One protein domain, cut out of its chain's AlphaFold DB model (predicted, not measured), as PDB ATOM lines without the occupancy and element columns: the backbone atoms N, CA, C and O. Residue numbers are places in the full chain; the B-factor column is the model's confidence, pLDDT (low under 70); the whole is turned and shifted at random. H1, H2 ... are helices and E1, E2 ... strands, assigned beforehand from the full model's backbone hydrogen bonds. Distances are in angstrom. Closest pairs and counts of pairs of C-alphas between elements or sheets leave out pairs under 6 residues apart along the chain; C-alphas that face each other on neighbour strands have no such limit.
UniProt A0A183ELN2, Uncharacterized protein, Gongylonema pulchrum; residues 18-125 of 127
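AT A GLANCE: This is residues 18 to 125 of the 127 residues of an uncharacterized protein of Gongylonema pulchrum (UniProt A0A183ELN2). Two small three-stranded sheets, E1 E2 E3 and E4 E7 E8, form a partly face-to-face sandwich shaped like a wedge, closest near the start of E2 and opening from there. H1 lies beyond the end of the first sheet where E2 ends and E3 begins, and the small hairpin E5 and E6 lies off the second sheet. The printed part has 108 residues with one named helix and eight named strands, in the order E1 E2 H1 E3 E4 E5 E6 E7 E8, in a mixed class of helices and strands; the sheets are antiparallel. It is only just compact, close to loose, with a radius of gyration of the C-alphas of 15.4 A and spans of 40 by 37 by 23 A.

IN THESE COORDINATES: Find C-alpha 18 at (41.472, 46.265, -44.881); from there E1, residues 18 to 25, runs 22.2 A. E2, residues 28 to 36, runs 25.4 A, and H1, residues 42 to 55, runs 20.2 A from C-alpha 42 at (55.550, 55.256, -44.306). Next come E3, residues 67 to 73, 16.1 A, and E4, residues 75 to 79, 13.4 A. E5, residues 89 to 92, covers 9.8 A and E6, residues 95 to 98, 10.2 A. E7, residues 106 to 111, runs 16.6 A, and E8, residues 116 to 119, runs 10.0 A to C-alpha 119 at (24.342, 45.857, -47.743).

HOW THE PARTS SIT: Look first at the twisted sheet E1 E2 E3, with E2 as its inner strand. In the hairpin E1 and E2, N 21 and O 32 are 2.9 A apart, within hydrogen-bond range; between E2 and E3, N 33 and O 71 are at 2.8 A. In the sheet E4 E7 E8, N 76 and O 109 are within hydrogen-bond range across E4 and E7, 2.8 A apart, and N 117 and O 110 are within hydrogen-bond range across the hairpin E7 and E8, 2.8 A apart. The best planes of these two sheets, face to face as a sandwich, are 32 degrees apart; the closest C-alphas of E2 and E7 are those of Gly 30 and Ser 111, at 5.5 A. E3 and E4 meet only through their link. In the hairpin E5 and E6, N 90 and O 97 are 2.9 A apart; both strands are apart from the strands of the two sheets. H1 is not on either sheet, and every O i to N i+4 pair in it is within hydrogen-bond range.

THE WHOLE: The two C-alphas farthest apart, those of Asp 27 and Asp 85, are 42.5 A apart. The printed part has no cut, and the link H1 to E3, 11 residues, is long. Mean pLDDT of the printed part is 79.9; it is under 70 at residues 25 to 28, 82 to 89, 91, 93 to 95, 98 to 105 and 123 to 125.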
ATOM      1  N   LEU A  18      42.624  47.126 -45.146       87.44
ATOM      2  CA  LEU A  18      41.472  46.265 -44.881       87.44
ATOM      3  C   LEU A  18      41.090  45.581 -46.195       87.44
ATOM      4  O   LEU A  18      40.606  46.232 -47.119       87.44
ATOM      5  N   ALA A  19      41.250  44.262 -46.241       87.12
ATOM      6  CA  ALA A  19      40.853  43.440 -47.375       87.12
ATOM      7  C   ALA A  19      39.694  42.522 -46.982       87.12
ATOM      8  O   ALA A  19      39.735  41.864 -45.940       87.12
ATOM      9  N   ILE A  20      38.667  42.469 -47.829       87.06
ATOM     10  CA  ILE A  20      37.506  41.590 -47.674       87.06
ATOM     11  C   ILE A  20      37.351  40.818 -48.977       87.06
ATOM     12  O   ILE A  20      37.076  41.405 -50.020       87.06
ATOM     13  N   GLU A  21      37.537  39.507 -48.911       85.19
ATOM     14  CA  GLU A  21      37.510  38.627 -50.074       85.19
ATOM     15  C   GLU A  21      36.413  37.574 -49.932       85.19
ATOM     16  O   GLU A  21      36.190  37.018 -48.854       85.19
ATOM     17  N   ASN A  22      35.752  37.272 -51.048       84.81
ATOM     18  CA  ASN A  22      34.965  36.055 -51.184       84.81
ATOM     19  C   ASN A  22      35.933  34.867 -51.276       84.81
ATOM     20  O   ASN A  22      36.843  34.871 -52.105       84.81
ATOM     21  N   VAL A  23      35.707  33.852 -50.445       84.44
ATOM     22  CA  VAL A  23      36.314  32.531 -50.599       84.44
ATOM     23  C   VAL A  23      35.206  31.542 -50.939       84.44
ATOM     24  O   VAL A  23      34.304  31.322 -50.129       84.44
ATOM     25  N   GLN A  24      35.287  30.947 -52.125       74.06
ATOM     26  CA  GLN A  24      34.358  29.927 -52.595       74.06
ATOM     27  C   GLN A  24      35.105  28.600 -52.713       74.06
ATOM     28  O   GLN A  24      36.026  28.476 -53.519       74.06
ATOM     29  N   ASP A  25      34.722  27.636 -51.881       68.69
ATOM     30  CA  ASP A  25      35.152  26.240 -51.978       68.69
ATOM     31  C   ASP A  25      33.981  25.375 -52.480       68.69
ATOM     32  O   ASP A  25      32.839  25.846 -52.519       68.69
ATOM     33  N   SER A  26      34.242  24.121 -52.863       56.66
ATOM     34  CA  SER A  26      33.257  23.203 -53.466       56.66
ATOM     35  C   SER A  26      31.954  23.074 -52.675       56.66
ATOM     36  O   SER A  26      30.901  22.869 -53.276       56.66
ATOM     37  N   ASP A  27      32.017  23.243 -51.351       60.50
ATOM     38  CA  ASP A  27      30.904  22.992 -50.431       60.50
ATOM     39  C   ASP A  27      30.503  24.207 -49.574       60.50
ATOM     40  O   ASP A  27      29.565  24.115 -48.779       60.50
ATOM     41  N   ALA A  28      31.188  25.355 -49.699       64.31
ATOM     42  CA  ALA A  28      30.859  26.551 -48.920       64.31
ATOM     43  C   ALA A  28      31.429  27.853 -49.503       64.31
ATOM     44  O   ALA A  28      32.599  27.948 -49.865       64.31
ATOM     45  N   CYS A  29      30.616  28.906 -49.450       75.88
ATOM     46  CA  CYS A  29      31.049  30.294 -49.613       75.88
ATOM     47  C   CYS A  29      31.290  30.936 -48.238       75.88
ATOM     48  O   CYS A  29      30.507  30.740 -47.302       75.88
ATOM     49  N   GLY A  30      32.369  31.702 -48.107       84.75
ATOM     50  CA  GLY A  30      32.751  32.420 -46.896       84.75
ATOM     51  C   GLY A  30      33.395  33.767 -47.210       84.75
ATOM     52  O   GLY A  30      33.743  34.066 -48.351       84.75
ATOM     53  N   LEU A  31      33.553  34.589 -46.179       88.00
ATOM     54  CA  LEU A  31      34.231  35.876 -46.251       88.00
ATOM     55  C   LEU A  31      35.550  35.782 -45.502       88.00
ATOM     56  O   LEU A  31      35.566  35.455 -44.313       88.00
ATOM     57  N   ARG A  32      36.649  36.100 -46.179       89.75
ATOM     58  CA  ARG A  32      37.952  36.252 -45.539       89.75
ATOM     59  C   ARG A  32      38.250  37.727 -45.350       89.75
ATOM     60  O   ARG A  32      38.294  38.486 -46.313       89.75
ATOM     61  N   ILE A  33      38.431  38.127 -44.099       90.12
ATOM     62  CA  ILE A  33      38.673  39.511 -43.704       90.12
ATOM     63  C   ILE A  33      40.071  39.604 -43.135       90.12
ATOM     64  O   ILE A  33      40.386  38.933 -42.151       90.12
ATOM     65  N   ARG A  34      40.891  40.466 -43.733       91.81
ATOM     66  CA  ARG A  34      42.238  40.745 -43.250       91.81
ATOM     67  C   ARG A  34      42.403  42.211 -42.901       91.81
ATOM     68  O   ARG A  34      42.058  43.080 -43.697       91.81
ATOM     69  N   THR A  35      42.959  42.476 -41.723       91.56
ATOM     70  CA  THR A  35      43.366  43.824 -41.308       91.56
ATOM     71  C   THR A  35      44.842  43.826 -40.947       91.56
ATOM     72  O   THR A  35      45.331  42.925 -40.258       91.56
ATOM     73  N   GLY A  36      45.573  44.800 -41.487       90.94
ATOM     74  CA  GLY A  36      47.029  44.750 -41.552       90.94
ATOM     75  C   GLY A  36      47.704  46.113 -41.585       90.94
ATOM     76  O   GLY A  36      47.060  47.160 -41.691       90.94
ATOM     77  N   GLY A  37      49.030  46.090 -41.497       88.06
ATOM     78  CA  GLY A  37      49.875  47.269 -41.670       88.06
ATOM     79  C   GLY A  37      49.924  48.203 -40.461       88.06
ATOM     80  O   GLY A  37      50.643  49.200 -40.492       88.06
ATOM     81  N   SER A  38      49.231  47.885 -39.361       85.94
ATOM     82  CA  SER A  38      49.413  48.638 -38.115       85.94
ATOM     83  C   SER A  38      50.878  48.539 -37.652       85.94
ATOM     84  O   SER A  38      51.507  47.486 -37.769       85.94
ATOM     85  N   GLY A  39      51.466  49.662 -37.228       83.94
ATOM     86  CA  GLY A  39      52.880  49.744 -36.825       83.94
ATOM     87  C   GLY A  39      53.903  49.843 -37.967       83.94
ATOM     88  O   GLY A  39      55.088  50.025 -37.692       83.94
ATOM     89  N   HIS A  40      53.481  49.779 -39.233       87.12
ATOM     90  CA  HIS A  40      54.378  50.010 -40.366       87.12
ATOM     91  C   HIS A  40      54.689  51.503 -40.533       87.12
ATOM     92  O   HIS A  40      53.814  52.365 -40.457       87.12
ATOM     93  N   SER A  41      55.955  51.820 -40.800       88.94
ATOM     94  CA  SER A  41      56.374  53.173 -41.165       88.94
ATOM     95  C   SER A  41      55.959  53.507 -42.603       88.94
ATOM     96  O   SER A  41      55.812  52.618 -43.446       88.94
ATOM     97  N   ARG A  42      55.865  54.801 -42.936       87.06
ATOM     98  CA  ARG A  42      55.550  55.256 -44.306       87.06
ATOM     99  C   ARG A  42      56.478  54.645 -45.362       87.06
ATOM    100  O   ARG A  42      56.013  54.254 -46.426       87.06
ATOM    101  N   SER A  43      57.775  54.530 -45.069       90.69
ATOM    102  CA  SER A  43      58.739  53.920 -45.991       90.69
ATOM    103  C   SER A  43      58.495  52.422 -46.164       90.69
ATOM    104  O   SER A  43      58.546  51.934 -47.289       90.69
ATOM    105  N   SER A  44      58.174  51.697 -45.088       90.31
ATOM    106  CA  SER A  44      57.854  50.268 -45.182       90.31
ATOM    107  C   SER A  44      56.589  49.998 -46.007       90.31
ATOM    108  O   SER A  44      56.566  49.040 -46.771       90.31
ATOM    109  N   LEU A  45      55.592  50.889 -45.952       90.50
ATOM    110  CA  LEU A  45      54.378  50.801 -46.772       90.50
ATOM    111  C   LEU A  45      54.652  51.053 -48.260       90.50
ATOM    112  O   LEU A  45      54.099  50.366 -49.115       90.50
ATOM    113  N   LEU A  46      55.538  51.999 -48.590       92.06
ATOM    114  CA  LEU A  46      55.970  52.213 -49.977       92.06
ATOM    115  C   LEU A  46      56.711  50.987 -50.527       92.06
ATOM    116  O   LEU A  46      56.487  50.583 -51.668       92.06
ATOM    117  N   TRP A  47      57.560  50.368 -49.705       92.94
ATOM    118  CA  TRP A  47      58.224  49.114 -50.058       92.94
ATOM    119  C   TRP A  47      57.239  47.961 -50.244       92.94
ATOM    120  O   TRP A  47      57.410  47.173 -51.174       92.94
ATOM    121  N   ASP A  48      56.208  47.867 -49.402       92.38
ATOM    122  CA  ASP A  48      55.128  46.894 -49.570       92.38
ATOM    123  C   ASP A  48      54.398  47.098 -50.906       92.38
ATOM    124  O   ASP A  48      54.304  46.167 -51.705       92.38
ATOM    125  N   GLY A  49      54.001  48.336 -51.219       90.44
ATOM    126  CA  GLY A  49      53.383  48.682 -52.503       90.44
ATOM    127  C   GLY A  49      54.261  48.316 -53.706       90.44
ATOM    128  O   GLY A  49      53.784  47.735 -54.681       90.44
ATOM    129  N   TRP A  50      55.572  48.555 -53.623       92.50
ATOM    130  CA  TRP A  50      56.512  48.120 -54.660       92.50
ATOM    131  C   TRP A  50      56.554  46.592 -54.815       92.50
ATOM    132  O   TRP A  50      56.547  46.077 -55.937       92.50
ATOM    133  N   LYS A  51      56.581  45.842 -53.704       93.12
ATOM    134  CA  LYS A  51      56.557  44.370 -53.728       93.12
ATOM    135  C   LYS A  51      55.258  43.838 -54.342       93.12
ATOM    136  O   LYS A  51      55.333  42.918 -55.161       93.12
ATOM    137  N   ARG A  52      54.103  44.427 -54.013       92.44
ATOM    138  CA  ARG A  52      52.793  44.113 -54.619       92.44
ATOM    139  C   ARG A  52      52.832  44.252 -56.142       92.44
ATOM    140  O   ARG A  52      52.511  43.309 -56.865       92.44
ATOM    141  N   CYS A  53      53.351  45.377 -56.641       91.06
ATOM    142  CA  CYS A  53      53.530  45.604 -58.079       91.06
ATOM    143  C   CYS A  53      54.472  44.576 -58.721       91.06
ATOM    144  O   CYS A  53      54.151  43.996 -59.758       91.06
ATOM    145  N   LYS A  54      55.624  44.304 -58.092       92.50
ATOM    146  CA  LYS A  54      56.622  43.355 -58.611       92.50
ATOM    147  C   LYS A  54      56.084  41.923 -58.699       92.50
ATOM    148  O   LYS A  54      56.414  41.201 -59.635       92.50
ATOM    149  N   THR A  55      55.275  41.513 -57.727       91.25
ATOM    150  CA  THR A  55      54.692  40.163 -57.639       91.25
ATOM    151  C   THR A  55      53.362  40.027 -58.380       91.25
ATOM    152  O   THR A  55      52.826  38.926 -58.454       91.25
ATOM    153  N   ARG A  56      52.840  41.118 -58.964       88.19
ATOM    154  CA  ARG A  56      51.503  41.197 -59.581       88.19
ATOM    155  C   ARG A  56      50.358  40.858 -58.610       88.19
ATOM    156  O   ARG A  56      49.265  40.518 -59.050       88.19
ATOM    157  N   GLN A  57      50.589  40.983 -57.303       83.19
ATOM    158  CA  GLN A  57      49.577  40.849 -56.254       83.19
ATOM    159  C   GLN A  57      49.169  42.249 -55.792       83.19
ATOM    160  O   GLN A  57      49.737  42.791 -54.854       83.19
ATOM    161  N   LEU A  58      48.225  42.872 -56.502       77.06
ATOM    162  CA  LEU A  58      47.856  44.274 -56.259       77.06
ATOM    163  C   LEU A  58      46.984  44.450 -55.007       77.06
ATOM    164  O   LEU A  58      47.128  45.438 -54.290       77.06
ATOM    165  N   SER A  59      46.106  43.485 -54.737       76.88
ATOM    166  CA  SER A  59      45.075  43.603 -53.699       76.88
ATOM    167  C   SER A  59      45.579  43.287 -52.291       76.88
ATOM    168  O   SER A  59      45.085  43.861 -51.328       76.88
ATOM    169  N   LEU A  60      46.562  42.393 -52.161       87.25
ATOM    170  CA  LEU A  60      47.072  41.922 -50.874       87.25
ATOM    171  C   LEU A  60      48.581  42.104 -50.785       87.25
ATOM    172  O   LEU A  60      49.283  41.944 -51.782       87.25
ATOM    173  N   SER A  61      49.083  42.375 -49.580       90.06
ATOM    174  CA  SER A  61      50.524  42.318 -49.332       90.06
ATOM    175  C   SER A  61      51.051  40.893 -49.576       90.06
ATOM    176  O   SER A  61      50.449  39.935 -49.082       90.06
ATOM    177  N   PRO A  62      52.185  40.732 -50.286       89.69
ATOM    178  CA  PRO A  62      52.871  39.448 -50.412       89.69
ATOM    179  C   PRO A  62      53.615  39.042 -49.125       89.69
ATOM    180  O   PRO A  62      54.162  37.943 -49.056       89.69
ATOM    181  N   ASP A  63      53.697  39.924 -48.123       90.00
ATOM    182  CA  ASP A  63      54.313  39.637 -46.831       90.00
ATOM    183  C   ASP A  63      53.287  38.998 -45.884       90.00
ATOM    184  O   ASP A  63      52.309  39.621 -45.468       90.00
ATOM    185  N   SER A  64      53.526  37.740 -45.505       85.81
ATOM    186  CA  SER A  64      52.631  36.981 -44.627       85.81
ATOM    187  C   SER A  64      52.477  37.587 -43.230       85.81
ATOM    188  O   SER A  64      51.518  37.265 -42.537       85.81
ATOM    189  N   SER A  65      53.413  38.440 -42.802       89.56
ATOM    190  CA  SER A  65      53.383  39.105 -41.494       89.56
ATOM    191  C   SER A  65      52.665  40.458 -41.507       89.56
ATOM    192  O   SER A  65      52.448  41.057 -40.452       89.56
ATOM    193  N   PHE A  66      52.270  40.946 -42.688       92.62
ATOM    194  CA  PHE A  66      51.639  42.253 -42.841       92.62
ATOM    195  C   PHE A  66      50.251  42.321 -42.188       92.62
ATOM    196  O   PHE A  66      49.882  43.345 -41.607       92.62
ATOM    197  N   TYR A  67      49.479  41.234 -42.273       92.50
ATOM    198  CA  TYR A  67      48.122  41.152 -41.735       92.50
ATOM    199  C   TYR A  67      48.134  40.600 -40.310       92.50
ATOM    200  O   TYR A  67      48.483  39.445 -40.082       92.50
ATOM    201  N   GLN A  68      47.728  41.427 -39.346       92.31
ATOM    202  CA  GLN A  68      47.670  41.035 -37.935       92.31
ATOM    203  C   GLN A  68      46.400  40.256 -37.589       92.31
ATOM    204  O   GLN A  68      46.408  39.442 -36.668       92.31
ATOM    205  N   ASN A  69      45.310  40.492 -38.322       90.75
ATOM    206  CA  ASN A  69      44.098  39.691 -38.219       90.75
ATOM    207  C   ASN A  69      43.781  39.079 -39.577       90.75
ATOM    208  O   ASN A  69      43.782  39.783 -40.585       90.75
ATOM    209  N   ASP A  70      43.452  37.791 -39.573       90.50
ATOM    210  CA  ASP A  70      42.942  37.051 -40.721       90.50
ATOM    211  C   ASP A  70      41.793  36.167 -40.227       90.50
ATOM    212  O   ASP A  70      41.994  35.254 -39.422       90.50
ATOM    213  N   LEU A  71      40.569  36.517 -40.616       88.69
ATOM    214  CA  LEU A  71      39.342  35.913 -40.111       88.69
ATOM    215  C   LEU A  71      38.536  35.334 -41.263       88.69
ATOM    216  O   LEU A  71      38.219  36.044 -42.213       88.69
ATOM    217  N   LEU A  72      38.140  34.069 -41.136       87.81
ATOM    218  CA  LEU A  72      37.170  33.437 -42.023       87.81
ATOM    219  C   LEU A  72      35.803  33.420 -41.332       87.81
ATOM    220  O   LEU A  72      35.634  32.776 -40.297       87.81
ATOM    221  N   VAL A  73      34.840  34.151 -41.887       87.12
ATOM    222  CA  VAL A  73      33.513  34.374 -41.296       87.12
ATOM    223  C   VAL A  73      32.405  34.190 -42.330       87.12
ATOM    224  O   VAL A  73      32.637  34.291 -43.531       87.12
ATOM    225  N   LYS A  74      31.178  33.918 -41.870       86.44
ATOM    226  CA  LYS A  74      29.983  33.876 -42.736       86.44
ATOM    227  C   LYS A  74      29.304  35.239 -42.874       86.44
ATOM    228  O   LYS A  74      28.584  35.474 -43.836       86.44
ATOM    229  N   SER A  75      29.524  36.141 -41.927       86.88
ATOM    230  CA  SER A  75      29.023  37.506 -41.993       86.88
ATOM    231  C   SER A  75      29.979  38.455 -41.293       86.88
ATOM    232  O   SER A  75      30.735  38.063 -40.402       86.88
ATOM    233  N   ALA A  76      29.950  39.713 -41.712       88.50
ATOM    234  CA  ALA A  76      30.729  40.766 -41.100       88.50
ATOM    235  C   ALA A  76      30.008  42.097 -41.176       88.50
ATOM    236  O   ALA A  76      29.367  42.435 -42.167       88.50
ATOM    237  N   THR A  77      30.160  42.872 -40.114       87.81
ATOM    238  CA  THR A  77      29.779  44.275 -40.089       87.81
ATOM    239  C   THR A  77      31.050  45.094 -39.974       87.81
ATOM    240  O   THR A  77      31.792  44.946 -39.006       87.81
ATOM    241  N   VAL A  78      31.279  45.977 -40.939       85.69
ATOM    242  CA  VAL A  78      32.362  46.956 -40.898       85.69
ATOM    243  C   VAL A  78      31.756  48.306 -40.575       85.69
ATOM    244  O   VAL A  78      30.800  48.728 -41.222       85.69
ATOM    245  N   LYS A  79      32.305  48.970 -39.562       83.88
ATOM    246  CA  LYS A  79      31.942  50.336 -39.207       83.88
ATOM    247  C   LYS A  79      33.197  51.193 -39.184       83.88
ATOM    248  O   LYS A  79      34.133  50.897 -38.444       83.88
ATOM    249  N   PHE A  80      33.185  52.269 -39.957       77.88
ATOM    250  CA  PHE A  80      34.233  53.278 -39.924       77.88
ATOM    251  C   PHE A  80      33.846  54.355 -38.911       77.88
ATOM    252  O   PHE A  80      32.855  55.050 -39.099       77.88
ATOM    253  N   ASN A  81      34.581  54.444 -37.800       73.69
ATOM    254  CA  ASN A  81      34.253  55.395 -36.732       73.69
ATOM    255  C   ASN A  81      34.850  56.786 -36.983       73.69
ATOM    256  O   ASN A  81      34.175  57.768 -36.714       73.69
ATOM    257  N   ASN A  82      36.084  56.858 -37.496       69.75
ATOM    258  CA  ASN A  82      36.803  58.100 -37.787       69.75
ATOM    259  C   ASN A  82      37.542  57.936 -39.121       69.75
ATOM    260  O   ASN A  82      38.672  57.441 -39.147       69.75
ATOM    261  N   LEU A  83      36.899  58.294 -40.232       69.31
ATOM    262  CA  LEU A  83      37.597  58.405 -41.510       69.31
ATOM    263  C   LEU A  83      38.371  59.728 -41.522       69.31
ATOM    264  O   LEU A  83      37.790  60.755 -41.186       69.31
ATOM    265  N   PRO A  84      39.674  59.730 -41.852       64.81
ATOM    266  CA  PRO A  84      40.416  60.977 -41.989       64.81
ATOM    267  C   PRO A  84      39.821  61.833 -43.113       64.81
ATOM    268  O   PRO A  84      39.523  61.284 -44.169       64.81
ATOM    269  N   ASP A  85      39.795  63.160 -42.964       66.31
ATOM    270  CA  ASP A  85      39.328  64.109 -44.002       66.31
ATOM    271  C   ASP A  85      40.054  63.954 -45.356       66.31
ATOM    272  O   ASP A  85      39.605  64.411 -46.411       66.31
ATOM    273  N   THR A  86      41.231  63.324 -45.336       63.88
ATOM    274  CA  THR A  86      42.016  62.992 -46.526       63.88
ATOM    275  C   THR A  86      41.444  61.814 -47.319       63.88
ATOM    276  O   THR A  86      41.741  61.685 -48.505       63.88
ATOM    277  N   VAL A  87      40.646  60.946 -46.691       65.56
ATOM    278  CA  VAL A  87      39.975  59.812 -47.335       65.56
ATOM    279  C   VAL A  87      38.626  60.286 -47.856       65.56
ATOM    280  O   VAL A  87      37.609  60.210 -47.181       65.56
ATOM    281  N   LYS A  88      38.641  60.791 -49.088       64.94
ATOM    282  CA  LYS A  88      37.448  61.339 -49.744       64.94
ATOM    283  C   LYS A  88      36.714  60.331 -50.614       64.94
ATOM    284  O   LYS A  88      35.626  60.639 -51.071       64.94
ATOM    285  N   LYS A  89      37.318  59.169 -50.887       68.88
ATOM    286  CA  LYS A  89      36.818  58.209 -51.873       68.88
ATOM    287  C   LYS A  89      36.937  56.764 -51.407       68.88
ATOM    288  O   LYS A  89      37.953  56.384 -50.827       68.88
ATOM    289  N   MET A  90      35.928  55.958 -51.722       72.06
ATOM    290  CA  MET A  90      35.927  54.502 -51.585       72.06
ATOM    291  C   MET A  90      35.679  53.873 -52.953       72.06
ATOM    292  O   MET A  90      34.764  54.284 -53.659       72.06
ATOM    293  N   THR A  91      36.455  52.856 -53.320       68.75
ATOM    294  CA  THR A  91      36.194  52.084 -54.540       68.75
ATOM    295  C   THR A  91      35.400  50.828 -54.206       68.75
ATOM    296  O   THR A  91      35.874  49.978 -53.455       68.75
ATOM    297  N   ILE A  92      34.207  50.684 -54.784       70.19
ATOM    298  CA  ILE A  92      33.352  49.500 -54.633       70.19
ATOM    299  C   ILE A  92      33.099  48.924 -56.029       70.19
ATOM    300  O   ILE A  92      32.633  49.626 -56.921       70.19
ATOM    301  N   PHE A  93      33.452  47.653 -56.242       69.44
ATOM    302  CA  PHE A  93      33.361  46.974 -57.547       69.44
ATOM    303  C   PHE A  93      34.016  47.740 -58.717       69.44
ATOM    304  O   PHE A  93      33.548  47.681 -59.848       69.44
ATOM    305  N   GLY A  94      35.106  48.462 -58.445       66.38
ATOM    306  CA  GLY A  94      35.828  49.254 -59.448       66.38
ATOM    307  C   GLY A  94      35.259  50.653 -59.703       66.38
ATOM    308  O   GLY A  94      35.890  51.422 -60.419       66.38
ATOM    309  N   ASN A  95      34.131  51.015 -59.086       65.50
ATOM    310  CA  ASN A  95      33.568  52.362 -59.155       65.50
ATOM    311  C   ASN A  95      34.018  53.187 -57.947       65.50
ATOM    312  O   ASN A  95      33.987  52.694 -56.820       65.50
ATOM    313  N   GLU A  96      34.448  54.428 -58.174       70.06
ATOM    314  CA  GLU A  96      34.795  55.372 -57.107       70.06
ATOM    315  C   GLU A  96      33.546  56.084 -56.574       70.06
ATOM    316  O   GLU A  96      32.730  56.576 -57.351       70.06
ATOM    317  N   TYR A  97      33.437  56.191 -55.252       70.50
ATOM    318  CA  TYR A  97      32.361  56.893 -54.557       70.50
ATOM    319  C   TYR A  97      32.943  57.909 -53.587       70.50
ATOM    320  O   TYR A  97      33.840  57.558 -52.819       70.50
ATOM    321  N   ASP A  98      32.419  59.134 -53.593       69.75
ATOM    322  CA  ASP A  98      32.788  60.139 -52.600       69.75
ATOM    323  C   ASP A  98      32.203  59.768 -51.229       69.75
ATOM    324  O   ASP A  98      31.039  59.376 -51.115       69.75
ATOM    325  N   ILE A  99      33.028  59.863 -50.189       67.75
ATOM    326  CA  ILE A  99      32.621  59.612 -48.809       67.75
ATOM    327  C   ILE A  99      32.356  60.965 -48.138       67.75
ATOM    328  O   ILE A  99      33.289  61.747 -47.963       67.75
ATOM    329  N   ASP A 100      31.101  61.248 -47.785       62.81
ATOM    330  CA  ASP A 100      30.710  62.421 -46.997       62.81
ATOM    331  C   ASP A 100      30.607  62.109 -45.486       62.81
ATOM    332  O   ASP A 100      30.588  60.948 -45.066       62.81
ATOM    333  N   ASP A 101      30.513  63.154 -44.656       55.81
ATOM    334  CA  ASP A 101      30.381  63.040 -43.191       55.81
ATOM    335  C   ASP A 101      29.111  62.283 -42.743       55.81
ATOM    336  O   ASP A 101      29.012  61.847 -41.591       55.81
ATOM    337  N   ALA A 102      28.121  62.098 -43.628       51.00
ATOM    338  CA  ALA A 102      26.891  61.371 -43.323       51.00
ATOM    339  C   ALA A 102      27.080  59.844 -43.383       51.00
ATOM    340  O   ALA A 102      26.248  59.083 -42.870       51.00
ATOM    341  N   LEU A 103      28.196  59.366 -43.939       53.22
ATOM    342  CA  LEU A 103      28.562  57.958 -43.973       53.22
ATOM    343  C   LEU A 103      29.266  57.557 -42.670       53.22
ATOM    344  O   LEU A 103      30.421  57.137 -42.672       53.22
ATOM    345  N   ASN A 104      28.527  57.544 -41.555       56.78
ATOM    346  CA  ASN A 104      28.854  56.715 -40.383       56.78
ATOM    347  C   ASN A 104      28.608  55.238 -40.773       56.78
ATOM    348  O   ASN A 104      27.611  54.605 -40.413       56.78
ATOM    349  N   THR A 105      29.450  54.759 -41.692       65.31
ATOM    350  CA  THR A 105      29.136  53.744 -42.699       65.31
ATOM    351  C   THR A 105      29.201  52.369 -42.070       65.31
ATOM    352  O   THR A 105      30.266  51.768 -41.944       65.31
ATOM    353  N   LYS A 106      28.043  51.853 -41.662       77.31
ATOM    354  CA  LYS A 106      27.882  50.430 -41.394       77.31
ATOM    355  C   LYS A 106      27.718  49.716 -42.736       77.31
ATOM    356  O   LYS A 106      26.676  49.854 -43.372       77.31
ATOM    357  N   ILE A 107      28.724  48.955 -43.153       82.62
ATOM    358  CA  ILE A 107      28.632  48.043 -44.296       82.62
ATOM    359  C   ILE A 107      28.463  46.631 -43.753       82.62
ATOM    360  O   ILE A 107      29.226  46.203 -42.884       82.62
ATOM    361  N   VAL A 108      27.456  45.911 -44.244       86.44
ATOM    362  CA  VAL A 108      27.213  44.521 -43.843       86.44
ATOM    363  C   VAL A 108      27.483  43.601 -45.020       86.44
ATOM    364  O   VAL A 108      27.006  43.840 -46.127       86.44
ATOM    365  N   PHE A 109      28.235  42.542 -44.761       86.31
ATOM    366  CA  PHE A 109      28.531  41.474 -45.699       86.31
ATOM    367  C   PHE A 109      27.984  40.171 -45.130       86.31
ATOM    368  O   PHE A 109      28.218  39.859 -43.962       86.31
ATOM    369  N   GLU A 110      27.291  39.396 -45.953       86.44
ATOM    370  CA  GLU A 110      26.772  38.083 -45.584       86.44
ATOM    371  C   GLU A 110      27.036  37.100 -46.721       86.44
ATOM    372  O   GLU A 110      26.574  37.299 -47.841       86.44
ATOM    373  N   SER A 111      27.779  36.030 -46.454       83.25
ATOM    374  CA  SER A 111      27.912  34.915 -47.388       83.25
ATOM    375  C   SER A 111      26.833  33.873 -47.120       83.25
ATOM    376  O   SER A 111      26.743  33.329 -46.015       83.25
ATOM    377  N   THR A 112      26.070  33.547 -48.153       79.56
ATOM    378  CA  THR A 112      25.315  32.295 -48.251       79.56
ATOM    379  C   THR A 112      26.210  31.226 -48.874       79.56
ATOM    380  O   THR A 112      27.324  31.533 -49.274       79.56
ATOM    381  N   ASP A 113      25.744  29.986 -49.024       76.75
ATOM    382  CA  ASP A 113      26.531  28.945 -49.705       76.75
ATOM    383  C   ASP A 113      26.657  29.168 -51.224       76.75
ATOM    384  O   ASP A 113      27.463  28.513 -51.875       76.75
ATOM    385  N   LYS A 114      25.890  30.108 -51.799       76.81
ATOM    386  CA  LYS A 114      25.856  30.376 -53.250       76.81
ATOM    387  C   LYS A 114      26.280  31.790 -53.641       76.81
ATOM    388  O   LYS A 114      26.647  32.010 -54.789       76.81
ATOM    389  N   SER A 115      26.194  32.753 -52.728       77.19
ATOM    390  CA  SER A 115      26.395  34.173 -53.027       77.19
ATOM    391  C   SER A 115      26.943  34.940 -51.829       77.19
ATOM    392  O   SER A 115      26.804  34.518 -50.684       77.19
ATOM    393  N   VAL A 116      27.507  36.116 -52.102       81.00
ATOM    394  CA  VAL A 116      27.792  37.133 -51.088       81.00
ATOM    395  C   VAL A 116      26.811  38.281 -51.280       81.00
ATOM    396  O   VAL A 116      26.756  38.883 -52.349       81.00
ATOM    397  N   ASN A 117      26.052  38.583 -50.235       84.12
ATOM    398  CA  ASN A 117      25.187  39.747 -50.158       84.12
ATOM    399  C   ASN A 117      25.954  40.887 -49.485       84.12
ATOM    400  O   ASN A 117      26.570  40.701 -48.433       84.12
ATOM    401  N   MET A 118      25.904  42.072 -50.089       84.19
ATOM    402  CA  MET A 118      26.506  43.286 -49.547       84.19
ATOM    403  C   MET A 118      25.420  44.336 -49.344       84.19
ATOM    404  O   MET A 118      24.729  44.727 -50.283       84.19
ATOM    405  N   TYR A 119      25.283  44.812 -48.112       83.25
ATOM    406  CA  TYR A 119      24.342  45.857 -47.743       83.25
ATOM    407  C   TYR A 119      25.111  47.156 -47.544       83.25
ATOM    408  O   TYR A 119      25.716  47.400 -46.497       83.25
ATOM    409  N   LEU A 120      25.078  47.983 -48.583       77.25
ATOM    410  CA  LEU A 120      25.644  49.326 -48.575       77.25
ATOM    411  C   LEU A 120      24.630  50.324 -47.997       77.25
ATOM    412  O   LEU A 120      23.419  50.088 -48.096       77.25
ATOM    413  N   PRO A 121      25.062  51.443 -47.403       71.94
ATOM    414  CA  PRO A 121      24.172  52.560 -47.103       71.94
ATOM    415  C   PRO A 121      23.533  53.127 -48.366       71.94
ATOM    416  O   PRO A 121      24.135  53.089 -49.435       71.94
ATOM    417  N   SER A 122      22.321  53.669 -48.244       70.81
ATOM    418  CA  SER A 122      21.529  54.135 -49.391       70.81
ATOM    419  C   SER A 122      22.256  55.159 -50.264       70.81
ATOM    420  O   SER A 122      22.088  55.124 -51.474       70.81
ATOM    421  N   ALA A 123      23.110  56.002 -49.677       65.06
ATOM    422  CA  ALA A 123      23.928  56.967 -50.414       65.06
ATOM    423  C   ALA A 123      24.954  56.315 -51.367       65.06
ATOM    424  O   ALA A 123      25.364  56.938 -52.337       65.06
ATOM    425  N   LEU A 124      25.336  55.054 -51.123       65.62
ATOM    426  CA  LEU A 124      26.261  54.275 -51.956       65.62
ATOM    427  C   LEU A 124      25.544  53.230 -52.831       65.62
ATOM    428  O   LEU A 124      26.182  52.547 -53.630       65.62
ATOM    429  N   ARG A 125      24.220  53.068 -52.683       62.62
ATOM    430  CA  ARG A 125      23.415  52.154 -53.505       62.62
ATOM    431  C   ARG A 125      23.087  52.833 -54.832       62.62
ATOM    432  O   ARG A 125      22.025  53.431 -54.965       62.62
TER     433      ARG A 125